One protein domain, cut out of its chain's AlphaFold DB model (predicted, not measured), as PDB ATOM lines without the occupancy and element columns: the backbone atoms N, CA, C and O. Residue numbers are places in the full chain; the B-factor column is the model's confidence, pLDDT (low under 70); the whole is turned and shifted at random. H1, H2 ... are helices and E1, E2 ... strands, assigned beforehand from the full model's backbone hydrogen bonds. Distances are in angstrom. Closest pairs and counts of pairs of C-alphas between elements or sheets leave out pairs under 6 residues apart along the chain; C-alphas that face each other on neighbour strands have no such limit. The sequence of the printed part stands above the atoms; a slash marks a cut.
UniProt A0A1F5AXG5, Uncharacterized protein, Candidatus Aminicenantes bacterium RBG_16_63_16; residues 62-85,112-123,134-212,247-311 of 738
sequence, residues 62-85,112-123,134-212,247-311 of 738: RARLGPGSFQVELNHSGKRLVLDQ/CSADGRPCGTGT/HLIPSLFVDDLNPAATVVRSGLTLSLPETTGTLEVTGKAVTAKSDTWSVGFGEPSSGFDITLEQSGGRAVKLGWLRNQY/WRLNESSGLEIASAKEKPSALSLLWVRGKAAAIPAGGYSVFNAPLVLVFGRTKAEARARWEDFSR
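Overview. This is residues 62 to 85, 112 to 123, 134 to 212 and 247 to 311 of the 738 residues of an uncharacterized protein of Candidatus Aminicenantes bacterium RBG_16_63_16 (UniProt A0A1F5AXG5). Two twisted sheets are stacked partly face to face as a sandwich, with one helix, H1, packed on the outside of the larger sheet over E10 and E14. The larger sheet is branched at E4 and holds E3, E4, E6, E7, E9, E10, E13 and E14; the smaller runs E2, E1, E5, E12, E11, E8, and in both the neighbour strands are antiparallel. The printed part has 180 residues, with 14 named strands, E1 to E14 along the chain, followed by one named helix; the class is mostly strand. The whole is compact, with a radius of gyration of the C-alphas of 16.9 A, and spans 50 by 37 by 26 A.

Along the chain. In the larger sheet, E4 is residues 134 to 141, 22.9 A long, with C-alpha 134 at (170.338, 126.684, 91.559). E3 is residues 118 to 123, E13 residues 285 to 288 and E14 residues 291 to 296. E10 is residues 202 to 207, E9 residues 191 to 197 at 20.0 A, E6 residues 163 to 168 and E7 residues 171 to 173. In the smaller sheet, E12 is the longest strand, residues 263 to 278, 34.7 A from first to last C-alpha. E5 is residues 149 to 158 at 26.0 A, and E1 is residues 68 to 76 at 24.7 A, beginning at C-alpha 68 (170.491, 124.353, 106.423). E2 is residues 79 to 84, E11 residues 254 to 260 at 20.1 A and E8 residues 179 to 183. H1 is residues 299 to 310, 16.2 A long, and ends at C-alpha 310 (181.210, 127.856, 83.739).

Arrangement. In the larger sheet, E3 lies on one side of E4, with N 121 and O 140 at 2.9 A, and E13 on the other side, with N 139 and O 287 at 2.8 A. E14 pairs with E4 over residues 134 to 135 of E4, where N 135 and O 291 are 2.8 A apart; E13 runs on into E14 at 29 degrees. E10 lies on the other side of E14 from E4, with N 294 and O 204 at 2.7 A, and E9 is in a hairpin with E10, with N 193 and O 205 at 2.8 A. E6 is the next neighbour, with N 194 and O 167 at 2.8 A, and E7 forms a hairpin with E6, with N 168 and O 171 at 2.9 A. H1 is on this sheet at a height of 7.9 A, over E10 and E14, and runs along the strands, but only just, at 29.8 degrees to E14 on the local plane. The closest C-alphas of H1 and E14 are those of Gly 296 and Ala 302, 4.1 A apart. In H1 every O i to N i+4 pair is within hydrogen-bond range. In the smaller sheet, E2 and E8 are the edge strands. E1 and E2 are a hairpin, with N 74 and O 81 at 2.8 A; E1 and E5 have N 73 and O 152 at 2.8 A. E12 bends by 52 degrees at residue 266; N 157 of E5 and O 267 of E12 are 2.8 A apart. E11 and E12 are a hairpin, with N 268 and O 256 at 2.8 A, and E11 and E8 have N 257 and O 180 at 2.8 A. Where the sheets face each other, their parts are 9.5 A apart centre to centre, and their planes differ by 35 degrees. The closest C-alphas of E12 and E13 are those of Trp 271 and Phe 287, 7.0 A apart.

Size, cuts and confidence. The two C-alphas farthest apart are those of Gly 199 and Gly 282, at 52.4 A. Three cuts interrupt the printed part: residues 86 to 111, with a C-alpha gap of 6.3 A, residues 124 to 133, with 13.4 A, and residues 213 to 246, with 9.6 A. Of the links that are printed whole, none is long. Mean pLDDT of the printed part is 88.0; it is under 70 at residues 62, 143 to 144, 146 and 175 to 177.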
ATOM      1  N   ARG A  62     173.193 109.346  98.107       65.06
ATOM      2  CA  ARG A  62     174.426 109.761  97.404       65.06
ATOM      3  C   ARG A  62     174.802 111.203  97.763       65.06
ATOM      4  O   ARG A  62     174.245 111.749  98.709       65.06
ATOM      5  N   ALA A  63     175.777 111.773  97.038       70.69
ATOM      6  CA  ALA A  63     176.303 113.133  97.188       70.69
ATOM      7  C   ALA A  63     175.236 114.107  97.727       70.69
ATOM      8  O   ALA A  63     174.279 114.414  97.013       70.69
ATOM      9  N   ARG A  64     175.364 114.537  98.992       84.69
ATOM     10  CA  ARG A  64     174.313 115.305  99.683       84.69
ATOM     11  C   ARG A  64     174.838 116.426 100.564       84.69
ATOM     12  O   ARG A  64     175.902 116.311 101.164       84.69
ATOM     13  N   LEU A  65     174.029 117.459 100.719       86.38
ATOM     14  CA  LEU A  65     174.160 118.478 101.750       86.38
ATOM     15  C   LEU A  65     173.016 118.312 102.744       86.38
ATOM     16  O   LEU A  65     171.887 118.008 102.358       86.38
ATOM     17  N   GLY A  66     173.355 118.425 104.025       82.62
ATOM     18  CA  GLY A  66     172.428 118.260 105.133       82.62
ATOM     19  C   GLY A  66     171.553 119.493 105.348       82.62
ATOM     20  O   GLY A  66     171.565 120.417 104.531       82.62
ATOM     21  N   PRO A  67     170.799 119.523 106.459       90.62
ATOM     22  CA  PRO A  67     169.879 120.612 106.711       90.62
ATOM     23  C   PRO A  67     170.620 121.943 106.819       90.62
ATOM     24  O   PRO A  67     171.742 122.006 107.342       90.62
ATOM     25  N   GLY A  68     169.969 123.003 106.360       94.38
ATOM     26  CA  GLY A  68     170.491 124.353 106.423       94.38
ATOM     27  C   GLY A  68     169.424 125.421 106.279       94.38
ATOM     28  O   GLY A  68     168.319 125.168 105.801       94.38
ATOM     29  N   SER A  69     169.765 126.616 106.731       96.69
ATOM     30  CA  SER A  69     168.861 127.756 106.799       96.69
ATOM     31  C   SER A  69     169.628 129.067 106.671       96.69
ATOM     32  O   SER A  69     170.849 129.123 106.878       96.69
ATOM     33  N   PHE A  70     168.905 130.127 106.315       96.94
ATOM     34  CA  PHE A  70     169.430 131.486 106.383       96.94
ATOM     35  C   PHE A  70     169.436 131.981 107.824       96.94
ATOM     36  O   PHE A  70     168.426 131.903 108.527       96.94
ATOM     37  N   GLN A  71     170.583 132.498 108.251       95.94
ATOM     38  CA  GLN A  71     170.816 132.951 109.615       95.94
ATOM     39  C   GLN A  71     171.366 134.369 109.611       95.94
ATOM     40  O   GLN A  71     172.268 134.693 108.835       95.94
ATOM     41  N   VAL A  72     170.850 135.193 110.521       95.12
ATOM     42  CA  VAL A  72     171.291 136.572 110.725       95.12
ATOM     43  C   VAL A  72     171.537 136.794 112.208       95.12
ATOM     44  O   VAL A  72     170.708 136.468 113.048       95.12
ATOM     45  N   GLU A  73     172.681 137.371 112.545       94.56
ATOM     46  CA  GLU A  73     172.972 137.850 113.885       94.56
ATOM     47  C   GLU A  73     172.970 139.375 113.865       94.56
ATOM     48  O   GLU A  73     173.713 140.003 113.100       94.56
ATOM     49  N   LEU A  74     172.137 139.963 114.719       91.88
ATOM     50  CA  LEU A  74     172.049 141.396 114.946       91.88
ATOM     51  C   LEU A  74     172.777 141.769 116.234       91.88
ATOM     52  O   LEU A  74     172.683 141.076 117.247       91.88
ATOM     53  N   ASN A  75     173.466 142.904 116.218       89.38
ATOM     54  CA  ASN A  75     173.860 143.609 117.427       89.38
ATOM     55  C   ASN A  75     172.850 144.727 117.688       89.38
ATOM     56  O   ASN A  75     172.810 145.715 116.957       89.38
ATOM     57  N   HIS A  76     172.055 144.558 118.739       82.44
ATOM     58  CA  HIS A  76     170.999 145.462 119.164       82.44
ATOM     59  C   HIS A  76     171.396 146.097 120.501       82.44
ATOM     60  O   HIS A  76     171.272 145.481 121.563       82.44
ATOM     61  N   SER A  77     171.928 147.322 120.455       80.25
ATOM     62  CA  SER A  77     172.371 148.070 121.644       80.25
ATOM     63  C   SER A  77     173.334 147.277 122.551       80.25
ATOM     64  O   SER A  77     173.216 147.301 123.776       80.25
ATOM     65  N   GLY A  78     174.269 146.530 121.953       80.62
ATOM     66  CA  GLY A  78     175.263 145.715 122.662       80.62
ATOM     67  C   GLY A  78     174.815 144.285 122.989       80.62
ATOM     68  O   GLY A  78     175.616 143.511 123.513       80.62
ATOM     69  N   LYS A  79     173.571 143.904 122.674       86.88
ATOM     70  CA  LYS A  79     173.065 142.530 122.818       86.88
ATOM     71  C   LYS A  79     173.020 141.825 121.467       86.88
ATOM     72  O   LYS A  79     172.626 142.424 120.471       86.88
ATOM     73  N   ARG A  80     173.390 140.542 121.437       90.12
ATOM     74  CA  ARG A  80     173.270 139.705 120.239       90.12
ATOM     75  C   ARG A  80     171.874 139.099 120.149       90.12
ATOM     76  O   ARG A  80     171.409 138.491 121.112       90.12
ATOM     77  N   LEU A  81     171.232 139.268 118.999       91.00
ATOM     78  CA  LEU A  81     169.974 138.620 118.642       91.00
ATOM     79  C   LEU A  81     170.224 137.728 117.429       91.00
ATOM     80  O   LEU A  81     170.723 138.202 116.413       91.00
ATOM     81  N   VAL A  82     169.890 136.446 117.544       93.75
ATOM     82  CA  VAL A  82     170.010 135.480 116.446       93.75
ATOM     83  C   VAL A  82     168.639 135.288 115.817       93.75
ATOM     84  O   VAL A  82     167.673 134.979 116.516       93.75
ATOM     85  N   LEU A  83     168.586 135.461 114.505       95.00
ATOM     86  CA  LEU A  83     167.440 135.224 113.648       95.00
ATOM     87  C   LEU A  83     167.744 134.025 112.753       95.00
ATOM     88  O   LEU A  83     168.858 133.887 112.242       95.00
ATOM     89  N   ASP A  84     166.748 133.178 112.543       96.25
ATOM     90  CA  ASP A  84     166.864 131.997 111.697       96.25
ATOM     91  C   ASP A  84     165.569 131.824 110.904       96.25
ATOM     92  O   ASP A  84     164.477 131.868 111.475       96.25
ATOM     93  N   GLN A  85     165.692 131.588 109.598       96.69
ATOM     94  CA  GLN A  85     164.580 131.148 108.754       96.69
ATOM     95  C   GLN A  85     163.868 129.937 109.372       96.69
ATOM     96  O   GLN A  85     162.648 129.833 109.327       96.69
ATOM     97  N   CYS A 112     163.156 135.049 111.867       94.12
ATOM     98  CA  CYS A 112     162.579 135.077 113.206       94.12
ATOM     99  C   CYS A 112     163.607 134.750 114.289       94.12
ATOM    100  O   CYS A 112     164.432 133.840 114.145       94.12
ATOM    101  N   SER A 113     163.525 135.446 115.420       91.75
ATOM    102  CA  SER A 113     164.201 135.015 116.644       91.75
ATOM    103  C   SER A 113     163.578 133.734 117.204       91.75
ATOM    104  O   SER A 113     162.525 133.282 116.759       91.75
ATOM    105  N   ALA A 114     164.240 133.121 118.188       90.69
ATOM    106  CA  ALA A 114     163.811 131.843 118.765       90.69
ATOM    107  C   ALA A 114     162.423 131.882 119.445       90.69
ATOM    108  O   ALA A 114     161.794 130.843 119.611       90.69
ATOM    109  N   ASP A 115     161.949 133.064 119.840       88.25
ATOM    110  CA  ASP A 115     160.599 133.309 120.367       88.25
ATOM    111  C   ASP A 115     159.555 133.590 119.266       88.25
ATOM    112  O   ASP A 115     158.396 133.858 119.575       88.25
ATOM    113  N   GLY A 116     159.945 133.519 117.988       85.56
ATOM    114  CA  GLY A 116     159.065 133.689 116.833       85.56
ATOM    115  C   GLY A 116     158.854 135.138 116.388       85.56
ATOM    116  O   GLY A 116     158.019 135.379 115.519       85.56
ATOM    117  N   ARG A 117     159.579 136.116 116.949       88.25
ATOM    118  CA  ARG A 117     159.455 137.520 116.526       88.25
ATOM    119  C   ARG A 117     160.144 137.747 115.166       88.25
ATOM    120  O   ARG A 117     161.354 137.530 115.073       88.25
ATOM    121  N   PRO A 118     159.431 138.249 114.139       90.62
ATOM    122  CA  PRO A 118     160.027 138.576 112.846       90.62
ATOM    123  C   PRO A 118     160.841 139.876 112.927       90.62
ATOM    124  O   PRO A 118     160.433 140.833 113.590       90.62
ATOM    125  N   CYS A 119     162.000 139.901 112.272       89.00
ATOM    126  CA  CYS A 119     162.904 141.063 112.167       89.00
ATOM    127  C   CYS A 119     163.454 141.239 110.734       89.00
ATOM    128  O   CYS A 119     164.509 141.842 110.525       89.00
ATOM    129  N   GLY A 120     162.794 140.603 109.768       90.12
ATOM    130  CA  GLY A 120     163.204 140.542 108.377       90.12
ATOM    131  C   GLY A 120     162.374 139.532 107.599       90.12
ATOM    132  O   GLY A 120     161.639 138.726 108.176       90.12
ATOM    133  N   THR A 121     162.530 139.546 106.283       91.25
ATOM    134  CA  THR A 121     161.876 138.621 105.351       91.25
ATOM    135  C   THR A 121     162.882 138.097 104.339       91.25
ATOM    136  O   THR A 121     163.959 138.665 104.156       91.25
ATOM    137  N   GLY A 122     162.552 136.999 103.676       90.88
ATOM    138  CA  GLY A 122     163.375 136.479 102.605       90.88
ATOM    139  C   GLY A 122     162.616 135.589 101.640       90.88
ATOM    140  O   GLY A 122     161.539 135.067 101.936       90.88
ATOM    141  N   THR A 123     163.218 135.433 100.470       91.75
ATOM    142  CA  THR A 123     162.810 134.473  99.453       91.75
ATOM    143  C   THR A 123     163.987 133.590  99.069       91.75
ATOM    144  O   THR A 123     165.146 134.007  99.125       91.75
ATOM    145  N   HIS A 134     170.118 125.259  91.343       95.00
ATOM    146  CA  HIS A 134     170.338 126.684  91.559       95.00
ATOM    147  C   HIS A 134     169.528 127.134  92.763       95.00
ATOM    148  O   HIS A 134     168.351 126.796  92.885       95.00
ATOM    149  N   LEU A 135     170.187 127.859  93.659       94.25
ATOM    150  CA  LEU A 135     169.612 128.504  94.828       94.25
ATOM    151  C   LEU A 135     169.853 130.000  94.692       94.25
ATOM    152  O   LEU A 135     170.996 130.436  94.563       94.25
ATOM    153  N   ILE A 136     168.785 130.782  94.725       90.31
ATOM    154  CA  ILE A 136     168.834 132.218  94.469       90.31
ATOM    155  C   ILE A 136     168.160 132.926  95.656       90.31
ATOM    156  O   ILE A 136     166.974 133.257  95.604       90.31
ATOM    157  N   PRO A 137     168.869 133.064  96.792       91.06
ATOM    158  CA  PRO A 137     168.345 133.748  97.963       91.06
ATOM    159  C   PRO A 137     168.309 135.266  97.847       91.06
ATOM    160  O   PRO A 137     169.246 135.891  97.340       91.06
ATOM    161  N   SER A 138     167.281 135.828  98.479       88.75
ATOM    162  CA  SER A 138     167.132 137.248  98.777       88.75
ATOM    163  C   SER A 138     166.677 137.438 100.218       88.75
ATOM    164  O   SER A 138     165.636 136.917 100.607       88.75
ATOM    165  N   LEU A 139     167.440 138.182 101.017       90.19
ATOM    166  CA  LEU A 139     167.120 138.498 102.410       90.19
ATOM    167  C   LEU A 139     167.014 140.006 102.614       90.19
ATOM    168  O   LEU A 139     167.876 140.766 102.173       90.19
ATOM    169  N   PHE A 140     166.004 140.406 103.374       88.50
ATOM    170  CA  PHE A 140     165.742 141.774 103.790       88.50
ATOM    171  C   PHE A 140     165.707 141.814 105.308       88.50
ATOM    172  O   PHE A 140     164.959 141.071 105.942       88.50
ATOM    173  N   VAL A 141     166.535 142.671 105.892       88.62
ATOM    174  CA  VAL A 141     166.598 142.861 107.341       88.62
ATOM    175  C   VAL A 141     166.192 144.292 107.653       88.62
ATOM    176  O   VAL A 141     166.910 145.232 107.302       88.62
ATOM    177  N   ASP A 142     165.046 144.434 108.307       80.31
ATOM    178  CA  ASP A 142     164.381 145.687 108.655       80.31
ATOM    179  C   ASP A 142     164.097 145.742 110.169       80.31
ATOM    180  O   ASP A 142     162.958 145.780 110.631       80.31
ATOM    181  N   ASP A 143     165.159 145.748 110.988       68.19
ATOM    182  CA  ASP A 143     165.010 146.019 112.425       68.19
ATOM    183  C   ASP A 143     164.601 147.491 112.624       68.19
ATOM    184  O   ASP A 143     165.273 148.417 112.165       68.19
ATOM    185  N   LEU A 144     163.497 147.706 113.344       64.12
ATOM    186  CA  LEU A 144     162.957 149.030 113.664       64.12
ATOM    187  C   LEU A 144     163.889 149.866 114.557       64.12
ATOM    188  O   LEU A 144     163.650 151.063 114.729       64.12
ATOM    189  N   ASN A 145     164.925 149.272 115.159       73.94
ATOM    190  CA  ASN A 145     165.921 150.019 115.914       73.94
ATOM    191  C   ASN A 145     167.023 150.574 114.984       73.94
ATOM    192  O   ASN A 145     167.856 149.806 114.503       73.94
ATOM    193  N   PRO A 146     167.135 151.908 114.819       69.19
ATOM    194  CA  PRO A 146     168.148 152.531 113.959       69.19
ATOM    195  C   PRO A 146     169.600 152.320 114.431       69.19
ATOM    196  O   PRO A 146     170.528 152.649 113.698       69.19
ATOM    197  N   ALA A 147     169.821 151.795 115.642       78.44
ATOM    198  CA  ALA A 147     171.144 151.417 116.145       78.44
ATOM    199  C   ALA A 147     171.506 149.940 115.883       78.44
ATOM    200  O   ALA A 147     172.611 149.514 116.235       78.44
ATOM    201  N   ALA A 148     170.593 149.145 115.317       86.31
ATOM    202  CA  ALA A 148     170.847 147.744 115.019       86.31
ATOM    203  C   ALA A 148     171.831 147.594 113.850       86.31
ATOM    204  O   ALA A 148     171.789 148.318 112.854       86.31
ATOM    205  N   THR A 149     172.733 146.624 113.969       90.56
ATOM    206  CA  THR A 149     173.683 146.289 112.902       90.56
ATOM    207  C   THR A 149     173.724 144.790 112.672       90.56
ATOM    208  O   THR A 149     173.671 144.006 113.621       90.56
ATOM    209  N   VAL A 150     173.853 144.383 111.413       92.12
ATOM    210  CA  VAL A 150     174.048 142.985 111.032       92.12
ATOM    211  C   VAL A 150     175.516 142.642 111.222       92.12
ATOM    212  O   VAL A 150     176.385 143.198 110.560       92.12
ATOM    213  N   VAL A 151     175.816 141.726 112.131       92.88
ATOM    214  CA  VAL A 151     177.190 141.334 112.497       92.88
ATOM    215  C   VAL A 151     177.573 139.968 111.938       92.88
ATOM    216  O   VAL A 151     178.763 139.668 111.803       92.88
ATOM    217  N   ARG A 152     176.576 139.167 111.554       94.44
ATOM    218  CA  ARG A 152     176.733 137.931 110.788       94.44
ATOM    219  C   ARG A 152     175.489 137.713 109.930       94.44
ATOM    220  O   ARG A 152     174.387 137.926 110.416       94.44
ATOM    221  N   SER A 153     175.648 137.306 108.678       95.06
ATOM    222  CA  SER A 153     174.518 136.947 107.808       95.06
ATOM    223  C   SER A 153     174.975 135.970 106.738       95.06
ATOM    224  O   SER A 153     176.038 136.181 106.144       95.06
ATOM    225  N   GLY A 154     174.201 134.913 106.496       95.50
ATOM    226  CA  GLY A 154     174.528 133.931 105.471       95.50
ATOM    227  C   GLY A 154     173.652 132.687 105.455       95.50
ATOM    228  O   GLY A 154     172.707 132.549 106.230       95.50
ATOM    229  N   LEU A 155     174.014 131.767 104.563       96.00
ATOM    230  CA  LEU A 155     173.456 130.422 104.471       96.00
ATOM    231  C   LEU A 155     174.390 129.441 105.178       96.00
ATOM    232  O   LEU A 155     175.557 129.322 104.799       96.00
ATOM    233  N   THR A 156     173.871 128.705 106.160       96.25
ATOM    234  CA  THR A 156     174.610 127.622 106.822       96.25
ATOM    235  C   THR A 156     174.027 126.275 106.415       96.25
ATOM    236  O   THR A 156     172.834 126.050 106.579       96.25
ATOM    237  N   LEU A 157     174.870 125.368 105.920       95.12
ATOM    238  CA  LEU A 157     174.523 124.007 105.508       95.12
ATOM    239  C   LEU A 157     175.315 122.997 106.339       95.12
ATOM    240  O   LEU A 157     176.537 123.098 106.472       95.12
ATOM    241  N   SER A 158     174.634 121.984 106.867       93.38
ATOM    242  CA  SER A 158     175.301 120.866 107.539       93.38
ATOM    243  C   SER A 158     175.986 119.957 106.516       93.38
ATOM    244  O   SER A 158     175.437 119.685 105.447       93.38
ATOM    245  N   LEU A 159     177.164 119.435 106.849       90.69
ATOM    246  CA  LEU A 159     177.881 118.466 106.023       90.69
ATOM    247  C   LEU A 159     177.682 117.055 106.591       90.69
ATOM    248  O   LEU A 159     177.735 116.873 107.809       90.69
ATOM    249  N   PRO A 160     177.442 116.035 105.747       85.00
ATOM    250  CA  PRO A 160     177.332 114.667 106.233       85.00
ATOM    251  C   PRO A 160     178.686 114.176 106.765       85.00
ATOM    252  O   PRO A 160     179.731 114.535 106.223       85.00
ATOM    253  N   GLU A 161     178.669 113.280 107.759       82.81
ATOM    254  CA  GLU A 161     179.882 112.671 108.347       82.81
ATOM    255  C   GLU A 161     180.760 111.927 107.323       82.81
ATOM    256  O   GLU A 161     181.939 111.658 107.564       82.81
ATOM    257  N   THR A 162     180.171 111.583 106.175       81.50
ATOM    258  CA  THR A 162     180.841 110.968 105.031       81.50
ATOM    259  C   THR A 162     181.704 111.940 104.230       81.50
ATOM    260  O   THR A 162     182.417 111.490 103.335       81.50
ATOM    261  N   THR A 163     181.651 113.245 104.516       85.19
ATOM    262  CA  THR A 163     182.492 114.259 103.868       85.19
ATOM    263  C   THR A 163     183.932 114.091 104.339       85.19
ATOM    264  O   THR A 163     184.239 114.281 105.514       85.19
ATOM    265  N   GLY A 164     184.807 113.685 103.418       77.62
ATOM    266  CA  GLY A 164     186.211 113.396 103.703       77.62
ATOM    267  C   GLY A 164     187.115 114.575 103.374       77.62
ATOM    268  O   GLY A 164     187.753 115.140 104.258       77.62
ATOM    269  N   THR A 165     187.145 114.957 102.097       83.94
ATOM    270  CA  THR A 165     188.044 115.995 101.579       83.94
ATOM    271  C   THR A 165     187.239 117.199 101.120       83.94
ATOM    272  O   THR A 165     186.206 117.056 100.466       83.94
ATOM    273  N   LEU A 166     187.737 118.394 101.426       90.12
ATOM    274  CA  LEU A 166     187.169 119.653 100.967       90.12
ATOM    275  C   LEU A 166     188.248 120.457 100.244       90.12
ATOM    276  O   LEU A 166     189.348 120.644 100.763       90.12
ATOM    277  N   GLU A 167     187.924 120.946  99.052       93.62
ATOM    278  CA  GLU A 167     188.762 121.873  98.295       93.62
ATOM    279  C   GLU A 167     188.033 123.191  98.098       93.62
ATOM    280  O   GLU A 167     186.884 123.200  97.672       93.62
ATOM    281  N   VAL A 168     188.714 124.304  98.358       92.81
ATOM    282  CA  VAL A 168     188.208 125.646  98.058       92.81
ATOM    283  C   VAL A 168     189.055 126.229  96.949       92.81
ATOM    284  O   VAL A 168     190.275 126.344  97.094       92.81
ATOM    285  N   THR A 169     188.437 126.584  95.822       90.62
ATOM    286  CA  THR A 169     189.132 127.106  94.630       90.62
ATOM    287  C   THR A 169     190.310 126.210  94.204       90.62
ATOM    288  O   THR A 169     191.413 126.674  93.911       90.62
ATOM    289  N   GLY A 170     190.103 124.889  94.265       88.12
ATOM    290  CA  GLY A 170     191.102 123.866  93.930       88.12
ATOM    291  C   GLY A 170     192.201 123.624  94.974       88.12
ATOM    292  O   GLY A 170     193.107 122.833  94.720       88.12
ATOM    293  N   LYS A 171     192.150 124.272  96.146       89.81
ATOM    294  CA  LYS A 171     193.115 124.066  97.236       89.81
ATOM    295  C   LYS A 171     192.493 123.235  98.351       89.81
ATOM    296  O   LYS A 171     191.455 123.613  98.888       89.81
ATOM    297  N   ALA A 172     193.144 122.134  98.719       88.56
ATOM    298  CA  ALA A 172     192.711 121.297  99.832       88.56
ATOM    299  C   ALA A 172     192.716 122.083 101.152       88.56
ATOM    300  O   ALA A 172     193.694 122.752 101.491       88.56
ATOM    301  N   VAL A 173     191.624 121.971 101.906       84.88
ATOM    302  CA  VAL A 173     191.489 122.547 103.243       84.88
ATOM    303  C   VAL A 173     191.727 121.454 104.271       84.88
ATOM    304  O   VAL A 173     191.069 120.418 104.260       84.88
ATOM    305  N   THR A 174     192.674 121.685 105.179       73.19
ATOM    306  CA  THR A 174     192.913 120.796 106.320       73.19
ATOM    307  C   THR A 174     192.275 121.404 107.563       73.19
ATOM    308  O   THR A 174     192.671 122.488 107.995       73.19
ATOM    309  N   ALA A 175     191.305 120.704 108.148       63.50
ATOM    310  CA  ALA A 175     190.661 121.082 109.402       63.50
ATOM    311  C   ALA A 175     191.626 120.886 110.588       63.50
ATOM    312  O   ALA A 175     191.586 119.874 111.275       63.50
ATOM    313  N   LYS A 176     192.551 121.832 110.797       65.88
ATOM    314  CA  LYS A 176     193.480 121.825 111.948       65.88
ATOM    315  C   LYS A 176     192.920 122.542 113.185       65.88
ATOM    316  O   LYS A 176     193.498 122.434 114.259       65.88
ATOM    317  N   SER A 177     191.836 123.294 113.020       69.44
ATOM    318  CA  SER A 177     191.145 124.079 114.045       69.44
ATOM    319  C   SER A 177     189.643 123.814 113.983       69.44
ATOM    320  O   SER A 177     189.138 123.351 112.958       69.44
ATOM    321  N   ASP A 178     188.925 124.164 115.053       81.81
ATOM    322  CA  ASP A 178     187.462 124.024 115.131       81.81
ATOM    323  C   ASP A 178     186.740 124.779 114.001       81.81
ATOM    324  O   ASP A 178     185.700 124.333 113.514       81.81
ATOM    325  N   THR A 179     187.335 125.877 113.520       87.12
ATOM    326  CA  THR A 179     186.825 126.663 112.389       87.12
ATOM    327  C   THR A 179     187.956 127.052 111.438       87.12
ATOM    328  O   THR A 179     189.024 127.486 111.877       87.12
ATOM    329  N   TRP A 180     187.717 126.940 110.132       91.31
ATOM    330  CA  TRP A 180     188.557 127.483 109.059       91.31
ATOM    331  C   TRP A 180     187.763 128.516 108.256       91.31
ATOM    332  O   TRP A 180     186.547 128.387 108.125       91.31
ATOM    333  N   SER A 181     188.418 129.542 107.709       91.62
ATOM    334  CA  SER A 181     187.708 130.571 106.947       91.62
ATOM    335  C   SER A 181     188.548 131.208 105.839       91.62
ATOM    336  O   SER A 181     189.774 131.272 105.937       91.62
ATOM    337  N   VAL A 182     187.885 131.710 104.795       92.75
ATOM    338  CA  VAL A 182     188.517 132.423 103.669       92.75
ATOM    339  C   VAL A 182     187.575 133.493 103.117       92.75
ATOM    340  O   VAL A 182     186.362 133.339 103.192       92.75
ATOM    341  N   GLY A 183     188.111 134.603 102.607       91.94
ATOM    342  CA  GLY A 183     187.311 135.608 101.895       91.94
ATOM    343  C   GLY A 183     186.973 135.165 100.469       91.94
ATOM    344  O   GLY A 183     187.657 134.311  99.908       91.94
ATOM    345  N   PHE A 184     185.946 135.761  99.864       90.62
ATOM    346  CA  PHE A 184     185.511 135.375  98.513       90.62
ATOM    347  C   PHE A 184     186.364 135.933  97.361       90.62
ATOM    348  O   PHE A 184     186.207 135.486  96.228       90.62
ATOM    349  N   GLY A 185     187.301 136.847  97.624       85.31
ATOM    350  CA  GLY A 185     188.189 137.410  96.597       85.31
ATOM    351  C   GLY A 185     187.615 138.650  95.906       85.31
ATOM    352  O   GLY A 185     186.934 139.451  96.545       85.31
ATOM    353  N   GLU A 186     187.924 138.838  94.617       84.00
ATOM    354  CA  GLU A 186     187.588 140.050  93.850       84.00
ATOM    355  C   GLU A 186     186.169 140.021  93.244       84.00
ATOM    356  O   GLU A 186     185.616 138.939  93.075       84.00
ATOM    357  N   PRO A 187     185.508 141.153  92.911       77.25
ATOM    358  CA  PRO A 187     184.086 141.147  92.536       77.25
ATOM    359  C   PRO A 187     183.800 140.366  91.242       77.25
ATOM    360  O   PRO A 187     182.745 139.756  91.098       77.25
ATOM    361  N   SER A 188     184.762 140.323  90.319       76.06
ATOM    362  CA  SER A 188     184.660 139.590  89.054       76.06
ATOM    363  C   SER A 188     185.129 138.134  89.127       76.06
ATOM    364  O   SER A 188     185.003 137.417  88.137       76.06
ATOM    365  N   SER A 189     185.677 137.669  90.258       82.44
ATOM    366  CA  SER A 189     186.143 136.285  90.370       82.44
ATOM    367  C   SER A 189     184.995 135.329  90.688       82.44
ATOM    368  O   SER A 189     184.150 135.620  91.536       82.44
ATOM    369  N   GLY A 190     185.015 134.161  90.050       88.94
ATOM    370  CA  GLY A 190     184.226 133.016  90.489       88.94
ATOM    371  C   GLY A 190     184.778 132.423  91.783       88.94
ATOM    372  O   GLY A 190     185.946 132.618  92.131       88.94
ATOM    373  N   PHE A 191     183.933 131.681  92.484       93.69
ATOM    374  CA  PHE A 191     184.301 130.957  93.694       93.69
ATOM    375  C   PHE A 191     183.646 129.586  93.652       93.69
ATOM    376  O   PHE A 191     182.485 129.467  93.263       93.69
ATOM    377  N   ASP A 192     184.376 128.557  94.062       94.88
ATOM    378  CA  ASP A 192     183.860 127.199  94.098       94.88
ATOM    379  C   ASP A 192     184.451 126.397  95.258       94.88
ATOM    380  O   ASP A 192     185.584 126.611  95.702       94.88
ATOM    381  N   ILE A 193     183.661 125.444  95.729       95.31
ATOM    382  CA  ILE A 193     184.014 124.478  96.757       95.31
ATOM    383  C   ILE A 193     183.720 123.102  96.187       95.31
ATOM    384  O   ILE A 193     182.641 122.877  95.646       95.31
ATOM    385  N   THR A 194     184.654 122.169  96.322       95.56
ATOM    386  CA  THR A 194     184.446 120.760  95.984       95.56
ATOM    387  C   THR A 194     184.469 119.935  97.262       95.56
ATOM    388  O   THR A 194     185.452 119.938  97.999       95.56
ATOM    389  N   LEU A 195     183.370 119.235  97.518       93.06
ATOM    390  CA  LEU A 195     183.152 118.367  98.665       93.06
ATOM    391  C   LEU A 195     183.198 116.924  98.187       93.06
ATOM    392  O   LEU A 195     182.317 116.497  97.441       93.06
ATOM    393  N   GLU A 196     184.204 116.173  98.613       91.06
ATOM    394  CA  GLU A 196     184.307 114.744  98.343       91.06
ATOM    395  C   GLU A 196     183.714 113.945  99.506       91.06
ATOM    396  O   GLU A 196     184.034 114.161 100.678       91.06
ATOM    397  N   GLN A 197     182.836 113.013  99.166       88.00
ATOM    398  CA  GLN A 197     182.112 112.155 100.091       88.00
ATOM    399  C   GLN A 197     182.492 110.689  99.867       88.00
ATOM    400  O   GLN A 197     183.106 110.324  98.858       88.00
ATOM    401  N   SER A 198     182.134 109.832 100.822       80.56
ATOM    402  CA  SER A 198     182.400 108.393 100.745       80.56
ATOM    403  C   SER A 198     181.979 107.780  99.398       80.56
ATOM    404  O   SER A 198     180.986 108.164  98.778       80.56
ATOM    405  N   GLY A 199     182.774 106.820  98.916       76.94
ATOM    406  CA  GLY A 199     182.557 106.190  97.609       76.94
ATOM    407  C   GLY A 199     182.942 107.062  96.403       76.94
ATOM    408  O   GLY A 199     182.504 106.771  95.292       76.94
ATOM    409  N   GLY A 200     183.728 108.128  96.611       81.06
ATOM    410  CA  GLY A 200     184.248 109.013  95.558       81.06
ATOM    411  C   GLY A 200     183.232 110.020  95.013       81.06
ATOM    412  O   GLY A 200     183.537 110.756  94.074       81.06
ATOM    413  N   ARG A 201     182.025 110.057  95.585       87.38
ATOM    414  CA  ARG A 201     180.952 110.988  95.224       87.38
ATOM    415  C   ARG A 201     181.368 112.419  95.533       87.38
ATOM    416  O   ARG A 201     182.060 112.652  96.520       87.38
ATOM    417  N   ALA A 202     180.924 113.377  94.727       91.88
ATOM    418  CA  ALA A 202     181.289 114.769  94.946       91.88
ATOM    419  C   ALA A 202     180.133 115.738  94.711       91.88
ATOM    420  O   ALA A 202     179.306 115.547  93.819       91.88
ATOM    421  N   VAL A 203     180.126 116.804  95.508       94.19
ATOM    422  CA  VAL A 203     179.311 118.000  95.291       94.19
ATOM    423  C   VAL A 203     180.261 119.153  95.035       94.19
ATOM    424  O   VAL A 203     181.171 119.390  95.826       94.19
ATOM    425  N   LYS A 204     180.053 119.881  93.945       95.50
ATOM    426  CA  LYS A 204     180.728 121.150  93.695       95.50
ATOM    427  C   LYS A 204     179.710 122.270  93.804       95.50
ATOM    428  O   LYS A 204     178.642 122.158  93.218       95.50
ATOM    429  N   LEU A 205     180.004 123.317  94.564       96.06
ATOM    430  CA  LEU A 205     179.095 124.449  94.725       96.06
ATOM    431  C   LEU A 205     179.823 125.784  94.649       96.06
ATOM    432  O   LEU A 205     180.992 125.859  95.023       96.06
ATOM    433  N   GLY A 206     179.141 126.829  94.190       94.62
ATOM    434  CA  GLY A 206     179.748 128.146  94.034       94.62
ATOM    435  C   GLY A 206     178.969 129.082  93.120       94.62
ATOM    436  O   GLY A 206     177.769 128.916  92.914       94.62
ATOM    437  N   TRP A 207     179.670 130.042  92.529       92.50
ATOM    438  CA  TRP A 207     179.133 130.992  91.553       92.50
ATOM    439  C   TRP A 207     180.219 131.435  90.570       92.50
ATOM    440  O   TRP A 207     181.418 131.276  90.819       92.50
ATOM    441  N   LEU A 208     179.798 132.021  89.448       88.75
ATOM    442  CA  LEU A 208     180.722 132.485  88.413       88.75
ATOM    443  C   LEU A 208     181.244 133.903  88.663       88.75
ATOM    444  O   LEU A 208     182.366 134.203  88.262       88.75
ATOM    445  N   ARG A 209     180.466 134.755  89.348       84.62
ATOM    446  CA  ARG A 209     180.848 136.132  89.697       84.62
ATOM    447  C   ARG A 209     180.464 136.461  91.130       84.62
ATOM    448  O   ARG A 209     179.367 136.137  91.576       84.62
ATOM    449  N   ASN A 210     181.376 137.100  91.853       81.25
ATOM    450  CA  ASN A 210     181.137 137.552  93.222       81.25
ATOM    451  C   ASN A 210     180.174 138.738  93.295       81.25
ATOM    452  O   ASN A 210     179.543 138.910  94.333       81.25
ATOM    453  N   GLN A 211     180.098 139.543  92.234       79.69
ATOM    454  CA  GLN A 211     179.171 140.653  92.078       79.69
ATOM    455  C   GLN A 211     178.690 140.720  90.628       79.69
ATOM    456  O   GLN A 211     179.490 140.704  89.689       79.69
ATOM    457  N   TYR A 212     177.379 140.801  90.456       76.25
ATOM    458  CA  TYR A 212     176.733 140.855  89.158       76.25
ATOM    459  C   TYR A 212     176.412 142.308  88.773       76.25
ATOM    460  O   TYR A 212     176.071 143.113  89.647       76.25
ATOM    461  N   TRP A 247     177.785 137.521  96.583       89.69
ATOM    462  CA  TRP A 247     178.237 137.060  97.899       89.69
ATOM    463  C   TRP A 247     179.217 138.033  98.557       89.69
ATOM    464  O   TRP A 247     179.308 138.080  99.785       89.69
ATOM    465  N   ARG A 248     179.939 138.841  97.767       87.38
ATOM    466  CA  ARG A 248     180.844 139.870  98.287       87.38
ATOM    467  C   ARG A 248     180.107 141.198  98.460       87.38
ATOM    468  O   ARG A 248     180.033 141.990  97.528       87.38
ATOM    469  N   LEU A 249     179.655 141.478  99.680       81.56
ATOM    470  CA  LEU A 249     179.177 142.816 100.057       81.56
ATOM    471  C   LEU A 249     180.310 143.724 100.527       81.56
ATOM    472  O   LEU A 249     180.309 144.925 100.270       81.56
ATOM    473  N   ASN A 250     181.267 143.162 101.262       81.88
ATOM    474  CA  ASN A 250     182.422 143.887 101.771       81.88
ATOM    475  C   ASN A 250     183.594 142.921 102.023       81.88
ATOM    476  O   ASN A 250     183.515 141.727 101.751       81.88
ATOM    477  N   GLU A 251     184.707 143.440 102.538       85.31
ATOM    478  CA  GLU A 251     185.921 142.656 102.825       85.31
ATOM    479  C   GLU A 251     185.736 141.542 103.868       85.31
ATOM    480  O   GLU A 251     186.556 140.630 103.945       85.31
ATOM    481  N   SER A 252     184.674 141.604 104.678       88.44
ATOM    482  CA  SER A 252     184.379 140.562 105.660       88.44
ATOM    483  C   SER A 252     183.648 139.366 105.059       88.44
ATOM    484  O   SER A 252     183.719 138.289 105.642       88.44
ATOM    485  N   SER A 253     182.990 139.515 103.904       92.94
ATOM    486  CA  SER A 253     182.277 138.416 103.249       92.94
ATOM    487  C   SER A 253     183.215 137.234 102.990       92.94
ATOM    488  O   SER A 253     184.366 137.404 102.572       92.94
ATOM    489  N   GLY A 254     182.739 136.018 103.234       94.19
ATOM    490  CA  GLY A 254     183.589 134.849 103.100       94.19
ATOM    491  C   GLY A 254     182.929 133.532 103.453       94.19
ATOM    492  O   GLY A 254     181.786 133.461 103.902       94.19
ATOM    493  N   LEU A 255     183.699 132.474 103.250       94.88
ATOM    494  CA  LEU A 255     183.349 131.123 103.630       94.88
ATOM    495  C   LEU A 255     183.884 130.814 105.025       94.88
ATOM    496  O   LEU A 255     185.036 131.127 105.342       94.88
ATOM    497  N   GLU A 256     183.075 130.128 105.822       94.94
ATOM    498  CA  GLU A 256     183.498 129.459 107.046       94.94
ATOM    499  C   GLU A 256     183.179 127.965 106.986       94.94
ATOM    500  O   GLU A 256     182.130 127.549 106.496       94.94
ATOM    501  N   ILE A 257     184.097 127.155 107.502       92.94
ATOM    502  CA  ILE A 257     183.967 125.706 107.615       92.94
ATOM    503  C   ILE A 257     184.156 125.356 109.080       92.94
ATOM    504  O   ILE A 257     185.239 125.562 109.633       92.94
ATOM    505  N   ALA A 258     183.110 124.819 109.695       92.06
ATOM    506  CA  ALA A 258     183.196 124.255 111.032       92.06
ATOM    507  C   ALA A 258     183.630 122.792 110.945       92.06
ATOM    508  O   ALA A 258     183.229 122.068 110.024       92.06
ATOM    509  N   SER A 259     184.421 122.361 111.922       89.06
ATOM    510  CA  SER A 259     184.922 120.996 112.015       89.06
ATOM    511  C   SER A 259     184.535 120.363 113.345       89.06
ATOM    512  O   SER A 259     184.609 120.991 114.396       89.06
ATOM    513  N   ALA A 260     184.158 119.088 113.307       86.06
ATOM    514  CA  ALA A 260     183.898 118.276 114.486       86.06
ATOM    515  C   ALA A 260     184.733 116.997 114.396       86.06
ATOM    516  O   ALA A 260     184.659 116.277 113.402       86.06
ATOM    517  N   LYS A 261     185.526 116.707 115.437       83.62
ATOM    518  CA  LYS A 261     186.452 115.555 115.461       83.62
ATOM    519  C   LYS A 261     187.354 115.519 114.212       83.62
ATOM    520  O   LYS A 261     187.444 114.493 113.544       83.62
ATOM    521  N   GLU A 262     187.952 116.667 113.882       81.50
ATOM    522  CA  GLU A 262     188.855 116.865 112.728       81.50
ATOM    523  C   GLU A 262     188.218 116.638 111.342       81.50
ATOM    524  O   GLU A 262     188.920 116.588 110.332       81.50
ATOM    525  N   LYS A 263     186.885 116.539 111.258       84.75
ATOM    526  CA  LYS A 263     186.149 116.411 109.994       84.75
ATOM    527  C   LYS A 263     185.254 117.622 109.740       84.75
ATOM    528  O   LYS A 263     184.636 118.101 110.693       84.75
ATOM    529  N   PRO A 264     185.113 118.087 108.485       88.56
ATOM    530  CA  PRO A 264     184.147 119.126 108.141       88.56
ATOM    531  C   PRO A 264     182.728 118.717 108.553       88.56
ATOM    532  O   PRO A 264     182.252 117.648 108.174       88.56
ATOM    533  N   SER A 265     182.053 119.570 109.318       90.31
ATOM    534  CA  SER A 265     180.705 119.308 109.842       90.31
ATOM    535  C   SER A 265     179.666 120.324 109.379       90.31
ATOM    536  O   SER A 265     178.482 119.999 109.321       90.31
ATOM    537  N   ALA A 266     180.077 121.548 109.041       93.25
ATOM    538  CA  ALA A 266     179.184 122.559 108.485       93.25
ATOM    539  C   ALA A 266     179.933 123.537 107.578       93.25
ATOM    540  O   ALA A 266     181.131 123.775 107.747       93.25
ATOM    541  N   LEU A 267     179.189 124.113 106.642       94.44
ATOM    542  CA  LEU A 267     179.624 125.131 105.702       94.44
ATOM    543  C   LEU A 267     178.742 126.371 105.873       94.44
ATOM    544  O   LEU A 267     177.525 126.261 105.757       94.44
ATOM    545  N   SER A 268     179.334 127.542 106.090       95.88
ATOM    546  CA  SER A 268     178.614 128.819 106.129       95.88
ATOM    547  C   SER A 268     179.127 129.755 105.037       95.88
ATOM    548  O   SER A 268     180.289 130.162 105.052       95.88
ATOM    549  N   LEU A 269     178.249 130.109 104.100       95.69
ATOM    550  CA  LEU A 269     178.476 131.128 103.075       95.69
ATOM    551  C   LEU A 269     177.973 132.465 103.623       95.69
ATOM    552  O   LEU A 269     176.770 132.622 103.824       95.69
ATOM    553  N   LEU A 270     178.880 133.399 103.923       95.62
ATOM    554  CA  LEU A 270     178.560 134.602 104.692       95.62
ATOM    555  C   LEU A 270     178.710 135.873 103.861       95.62
ATOM    556  O   LEU A 270     179.809 136.210 103.414       95.62
ATOM    557  N   TRP A 271     177.633 136.650 103.764       93.88
ATOM    558  CA  TRP A 271     177.711 138.032 103.293       93.88
ATOM    559  C   TRP A 271     178.401 138.938 104.315       93.88
ATOM    560  O   TRP A 271     179.125 139.856 103.933       93.88
ATOM    561  N   VAL A 272     178.206 138.683 105.614       93.12
ATOM    562  CA  VAL A 272     178.819 139.457 106.704       93.12
ATOM    563  C   VAL A 272     179.472 138.520 107.710       93.12
ATOM    564  O   VAL A 272     178.827 137.597 108.209       93.12
ATOM    565  N   ARG A 273     180.739 138.795 108.044       91.19
ATOM    566  CA  ARG A 273     181.523 138.036 109.029       91.19
ATOM    567  C   ARG A 273     182.248 138.981 109.987       91.19
ATOM    568  O   ARG A 273     183.410 139.332 109.794       91.19
ATOM    569  N   GLY A 274     181.556 139.428 111.028       79.44
ATOM    570  CA  GLY A 274     182.136 140.204 112.128       79.44
ATOM    571  C   GLY A 274     182.274 141.710 111.879       79.44
ATOM    572  O   GLY A 274     182.130 142.476 112.831       79.44
ATOM    573  N   LYS A 275     182.485 142.172 110.636       84.75
ATOM    574  CA  LYS A 275     182.424 143.608 110.309       84.75
ATOM    575  C   LYS A 275     180.968 144.027 110.121       84.75
ATOM    576  O   LYS A 275     180.368 143.723 109.099       84.75
ATOM    577  N   ALA A 276     180.426 144.716 111.119       84.81
ATOM    578  CA  ALA A 276     179.026 145.114 111.169       84.81
ATOM    579  C   ALA A 276     178.574 145.870 109.901       84.81
ATOM    580  O   ALA A 276     179.198 146.858 109.509       84.81
ATOM    581  N   ALA A 277     177.481 145.421 109.287       86.44
ATOM    582  CA  ALA A 277     176.753 146.141 108.250       86.44
ATOM    583  C   ALA A 277     175.612 146.941 108.896       86.44
ATOM    584  O   ALA A 277     174.860 146.418 109.722       86.44
ATOM    585  N   ALA A 278     175.515 148.225 108.557       86.00
ATOM    586  CA  ALA A 278     174.501 149.112 109.113       86.00
ATOM    587  C   ALA A 278     173.138 148.877 108.455       86.00
ATOM    588  O   ALA A 278     173.064 148.734 107.237       86.00
ATOM    589  N   ILE A 279     172.074 148.912 109.258       86.06
ATOM    590  CA  ILE A 279     170.701 149.004 108.758       86.06
ATOM    591  C   ILE A 279     170.373 150.501 108.631       86.06
ATOM    592  O   ILE A 279     170.448 151.216 109.634       86.06
ATOM    593  N   PRO A 280     170.076 151.025 107.426       81.25
ATOM    594  CA  PRO A 280     169.747 152.438 107.256       81.25
ATOM    595  C   PRO A 280     168.508 152.835 108.069       81.25
ATOM    596  O   PRO A 280     167.527 152.094 108.110       81.25
ATOM    597  N   ALA A 281     168.515 154.026 108.674       77.38
ATOM    598  CA  ALA A 281     167.350 154.540 109.392       77.38
ATOM    599  C   ALA A 281     166.141 154.669 108.446       77.38
ATOM    600  O   ALA A 281     166.227 155.342 107.420       77.38
ATOM    601  N   GLY A 282     165.022 154.022 108.792       74.56
ATOM    602  CA  GLY A 282     163.815 153.990 107.956       74.56
ATOM    603  C   GLY A 282     163.928 153.115 106.699       74.56
ATOM    604  O   GLY A 282     163.060 153.199 105.835       74.56
ATOM    605  N   GLY A 283     164.983 152.304 106.584       81.44
ATOM    606  CA  GLY A 283     165.214 151.396 105.465       81.44
ATOM    607  C   GLY A 283     165.501 149.967 105.920       81.44
ATOM    608  O   GLY A 283     165.156 149.561 107.026       81.44
ATOM    609  N   TYR A 284     166.146 149.205 105.041       84.75
ATOM    610  CA  TYR A 284     166.485 147.802 105.252       84.75
ATOM    611  C   TYR A 284     167.864 147.485 104.665       84.75
ATOM    612  O   TYR A 284     168.351 148.180 103.772       84.75
ATOM    613  N   SER A 285     168.505 146.433 105.173       87.31
ATOM    614  CA  SER A 285     169.682 145.827 104.533       87.31
ATOM    615  C   SER A 285     169.257 144.698 103.605       87.31
ATOM    616  O   SER A 285     168.378 143.916 103.963       87.31
ATOM    617  N   VAL A 286     169.907 144.597 102.445       87.38
ATOM    618  CA  VAL A 286     169.618 143.586 101.419       87.38
ATOM    619  C   VAL A 286     170.797 142.635 101.267       87.38
ATOM    620  O   VAL A 286     171.944 143.078 101.188       87.38
ATOM    621  N   PHE A 287     170.508 141.339 101.185       89.31
ATOM    622  CA  PHE A 287     171.491 140.293 100.927       89.31
ATOM    623  C   PHE A 287     170.976 139.359  99.833       89.31
ATOM    624  O   PHE A 287     170.042 138.596 100.056       89.31
ATOM    625  N   ASN A 288     171.598 139.420  98.659       87.81
ATOM    626  CA  ASN A 288     171.185 138.683  97.470       87.81
ATOM    627  C   ASN A 288     172.401 138.010  96.849       87.81
ATOM    628  O   ASN A 288     173.420 138.677  96.668       87.81
ATOM    629  N   ALA A 289     172.322 136.735  96.475       87.56
ATOM    630  CA  ALA A 289     173.394 136.101  95.705       87.56
ATOM    631  C   ALA A 289     172.958 134.766  95.094       87.56
ATOM    632  O   ALA A 289     172.355 133.973  95.805       87.56
ATOM    633  N   PRO A 290     173.315 134.451  93.839       89.56
ATOM    634  CA  PRO A 290     173.080 133.124  93.289       89.56
ATOM    635  C   PRO A 290     174.109 132.116  93.816       89.56
ATOM    636  O   PRO A 290     175.272 132.444  94.080       89.56
ATOM    637  N   LEU A 291     173.686 130.866  93.933       93.62
ATOM    638  CA  LEU A 291     174.514 129.731  94.305       93.62
ATOM    639  C   LEU A 291     174.126 128.528  93.453       93.62
ATOM    640  O   LEU A 291     172.972 128.112  93.426       93.62
ATOM    641  N   VAL A 292     175.115 127.928  92.805       95.56
ATOM    642  CA  VAL A 292     174.935 126.747  91.964       95.56
ATOM    643  C   VAL A 292     175.567 125.553  92.647       95.56
ATOM    644  O   VAL A 292     176.663 125.657  93.195       95.56
ATOM    645  N   LEU A 293     174.887 124.415  92.597       96.56
ATOM    646  CA  LEU A 293     175.362 123.125  93.063       96.56
ATOM    647  C   LEU A 293     175.353 122.144  91.898       96.56
ATOM    648  O   LEU A 293     174.359 122.019  91.189       96.56
ATOM    649  N   VAL A 294     176.451 121.424  91.728       95.50
ATOM    650  CA  VAL A 294     176.662 120.414  90.699       95.50
ATOM    651  C   VAL A 294     177.048 119.109  91.380       95.50
ATOM    652  O   VAL A 294     177.984 119.053  92.181       95.50
ATOM    653  N   PHE A 295     176.326 118.049  91.050       92.62
ATOM    654  CA  PHE A 295     176.539 116.719  91.607       92.62
ATOM    655  C   PHE A 295     177.375 115.883  90.646       92.62
ATOM    656  O   PHE A 295     177.318 116.090  89.436       92.62
ATOM    657  N   GLY A 296     178.164 114.944  91.160       90.00
ATOM    658  CA  GLY A 296     178.906 113.985  90.346       90.00
ATOM    659  C   GLY A 296     179.102 112.660  91.070       90.00
ATOM    660  O   GLY A 296     179.326 112.607  92.285       90.00
ATOM    661  N   ARG A 297     179.083 111.562  90.308       87.38
ATOM    662  CA  ARG A 297     179.417 110.228  90.823       87.38
ATOM    663  C   ARG A 297     180.893 110.141  91.183       87.38
ATOM    664  O   ARG A 297     181.265 109.325  92.022       87.38
ATOM    665  N   THR A 298     181.713 110.974  90.554       89.25
ATOM    666  CA  THR A 298     183.113 111.176  90.903       89.25
ATOM    667  C   THR A 298     183.416 112.661  91.062       89.25
ATOM    668  O   THR A 298     182.734 113.514  90.488       89.25
ATOM    669  N   LYS A 299     184.495 112.979  91.775       90.31
ATOM    670  CA  LYS A 299     185.065 114.332  91.804       90.31
ATOM    671  C   LYS A 299     185.389 114.882  90.411       90.31
ATOM    672  O   LYS A 299     185.134 116.053  90.142       90.31
ATOM    673  N   ALA A 300     185.914 114.038  89.520       90.44
ATOM    674  CA  ALA A 300     186.217 114.418  88.141       90.44
ATOM    675  C   ALA A 300     184.946 114.773  87.355       90.44
ATOM    676  O   ALA A 300     184.921 115.773  86.648       90.44
ATOM    677  N   GLU A 301     183.873 114.005  87.536       90.19
ATOM    678  CA  GLU A 301     182.583 114.272  86.899       90.19
ATOM    679  C   GLU A 301     181.938 115.564  87.418       90.19
ATOM    680  O   GLU A 301     181.493 116.380  86.615       90.19
ATOM    681  N   ALA A 302     181.936 115.798  88.737       92.00
ATOM    682  CA  ALA A 302     181.427 117.050  89.307       92.00
ATOM    683  C   ALA A 302     182.210 118.268  88.781       92.00
ATOM    684  O   ALA A 302     181.633 119.318  88.501       92.00
ATOM    685  N   ARG A 303     183.530 118.120  88.603       91.94
ATOM    686  CA  ARG A 303     184.381 119.146  87.997       91.94
ATOM    687  C   ARG A 303     184.054 119.373  86.521       91.94
ATOM    688  O   ARG A 303     183.888 120.524  86.141       91.94
ATOM    689  N   ALA A 304     183.917 118.317  85.722       89.94
ATOM    690  CA  ALA A 304     183.571 118.432  84.305       89.94
ATOM    691  C   ALA A 304     182.206 119.114  84.101       89.94
ATOM    692  O   ALA A 304     182.079 120.029  83.295       89.94
ATOM    693  N   ARG A 305     181.198 118.746  84.902       91.19
ATOM    694  CA  ARG A 305     179.865 119.376  84.876       91.19
ATOM    695  C   ARG A 305     179.898 120.852  85.304       91.19
ATOM    696  O   ARG A 305     179.161 121.675  84.771       91.19
ATOM    697  N   TRP A 306     180.763 121.218  86.251       93.25
ATOM    698  CA  TRP A 306     180.998 122.624  86.598       93.25
ATOM    699  C   TRP A 306     181.719 123.391  85.490       93.25
ATOM    700  O   TRP A 306     181.422 124.558  85.245       93.25
ATOM    701  N   GLU A 307     182.677 122.759  84.816       89.50
ATOM    702  CA  GLU A 307     183.350 123.333  83.651       89.50
ATOM    703  C   GLU A 307     182.350 123.580  82.508       89.50
ATOM    704  O   GLU A 307     182.406 124.648  81.904       89.50
ATOM    705  N   ASP A 308     181.378 122.687  82.294       86.62
ATOM    706  CA  ASP A 308     180.264 122.897  81.354       86.62
ATOM    707  C   ASP A 308     179.424 124.134  81.720       86.62
ATOM    708  O   ASP A 308     179.269 125.045  80.908       86.62
ATOM    709  N   PHE A 309     178.976 124.231  82.978       89.62
ATOM    710  CA  PHE A 309     178.248 125.402  83.488       89.62
ATOM    711  C   PHE A 309     179.059 126.708  83.365       89.62
ATOM    712  O   PHE A 309     178.555 127.736  82.920       89.62
ATOM    713  N   SER A 310     180.339 126.676  83.736       89.38
ATOM    714  CA  SER A 310     181.210 127.856  83.739       89.38
ATOM    715  C   SER A 310     181.780 128.215  82.366       89.38
ATOM    716  O   SER A 310     182.433 129.253  82.232       89.38
ATOM    717  N   ARG A 311     181.553 127.401  81.330       88.62
ATOM    718  CA  ARG A 311     181.954 127.651  79.938       88.62
ATOM    719  C   ARG A 311     180.851 127.166  78.987       88.62
ATOM    720  O   ARG A 311     181.053 126.143  78.329       88.62
TER     721      ARG A 311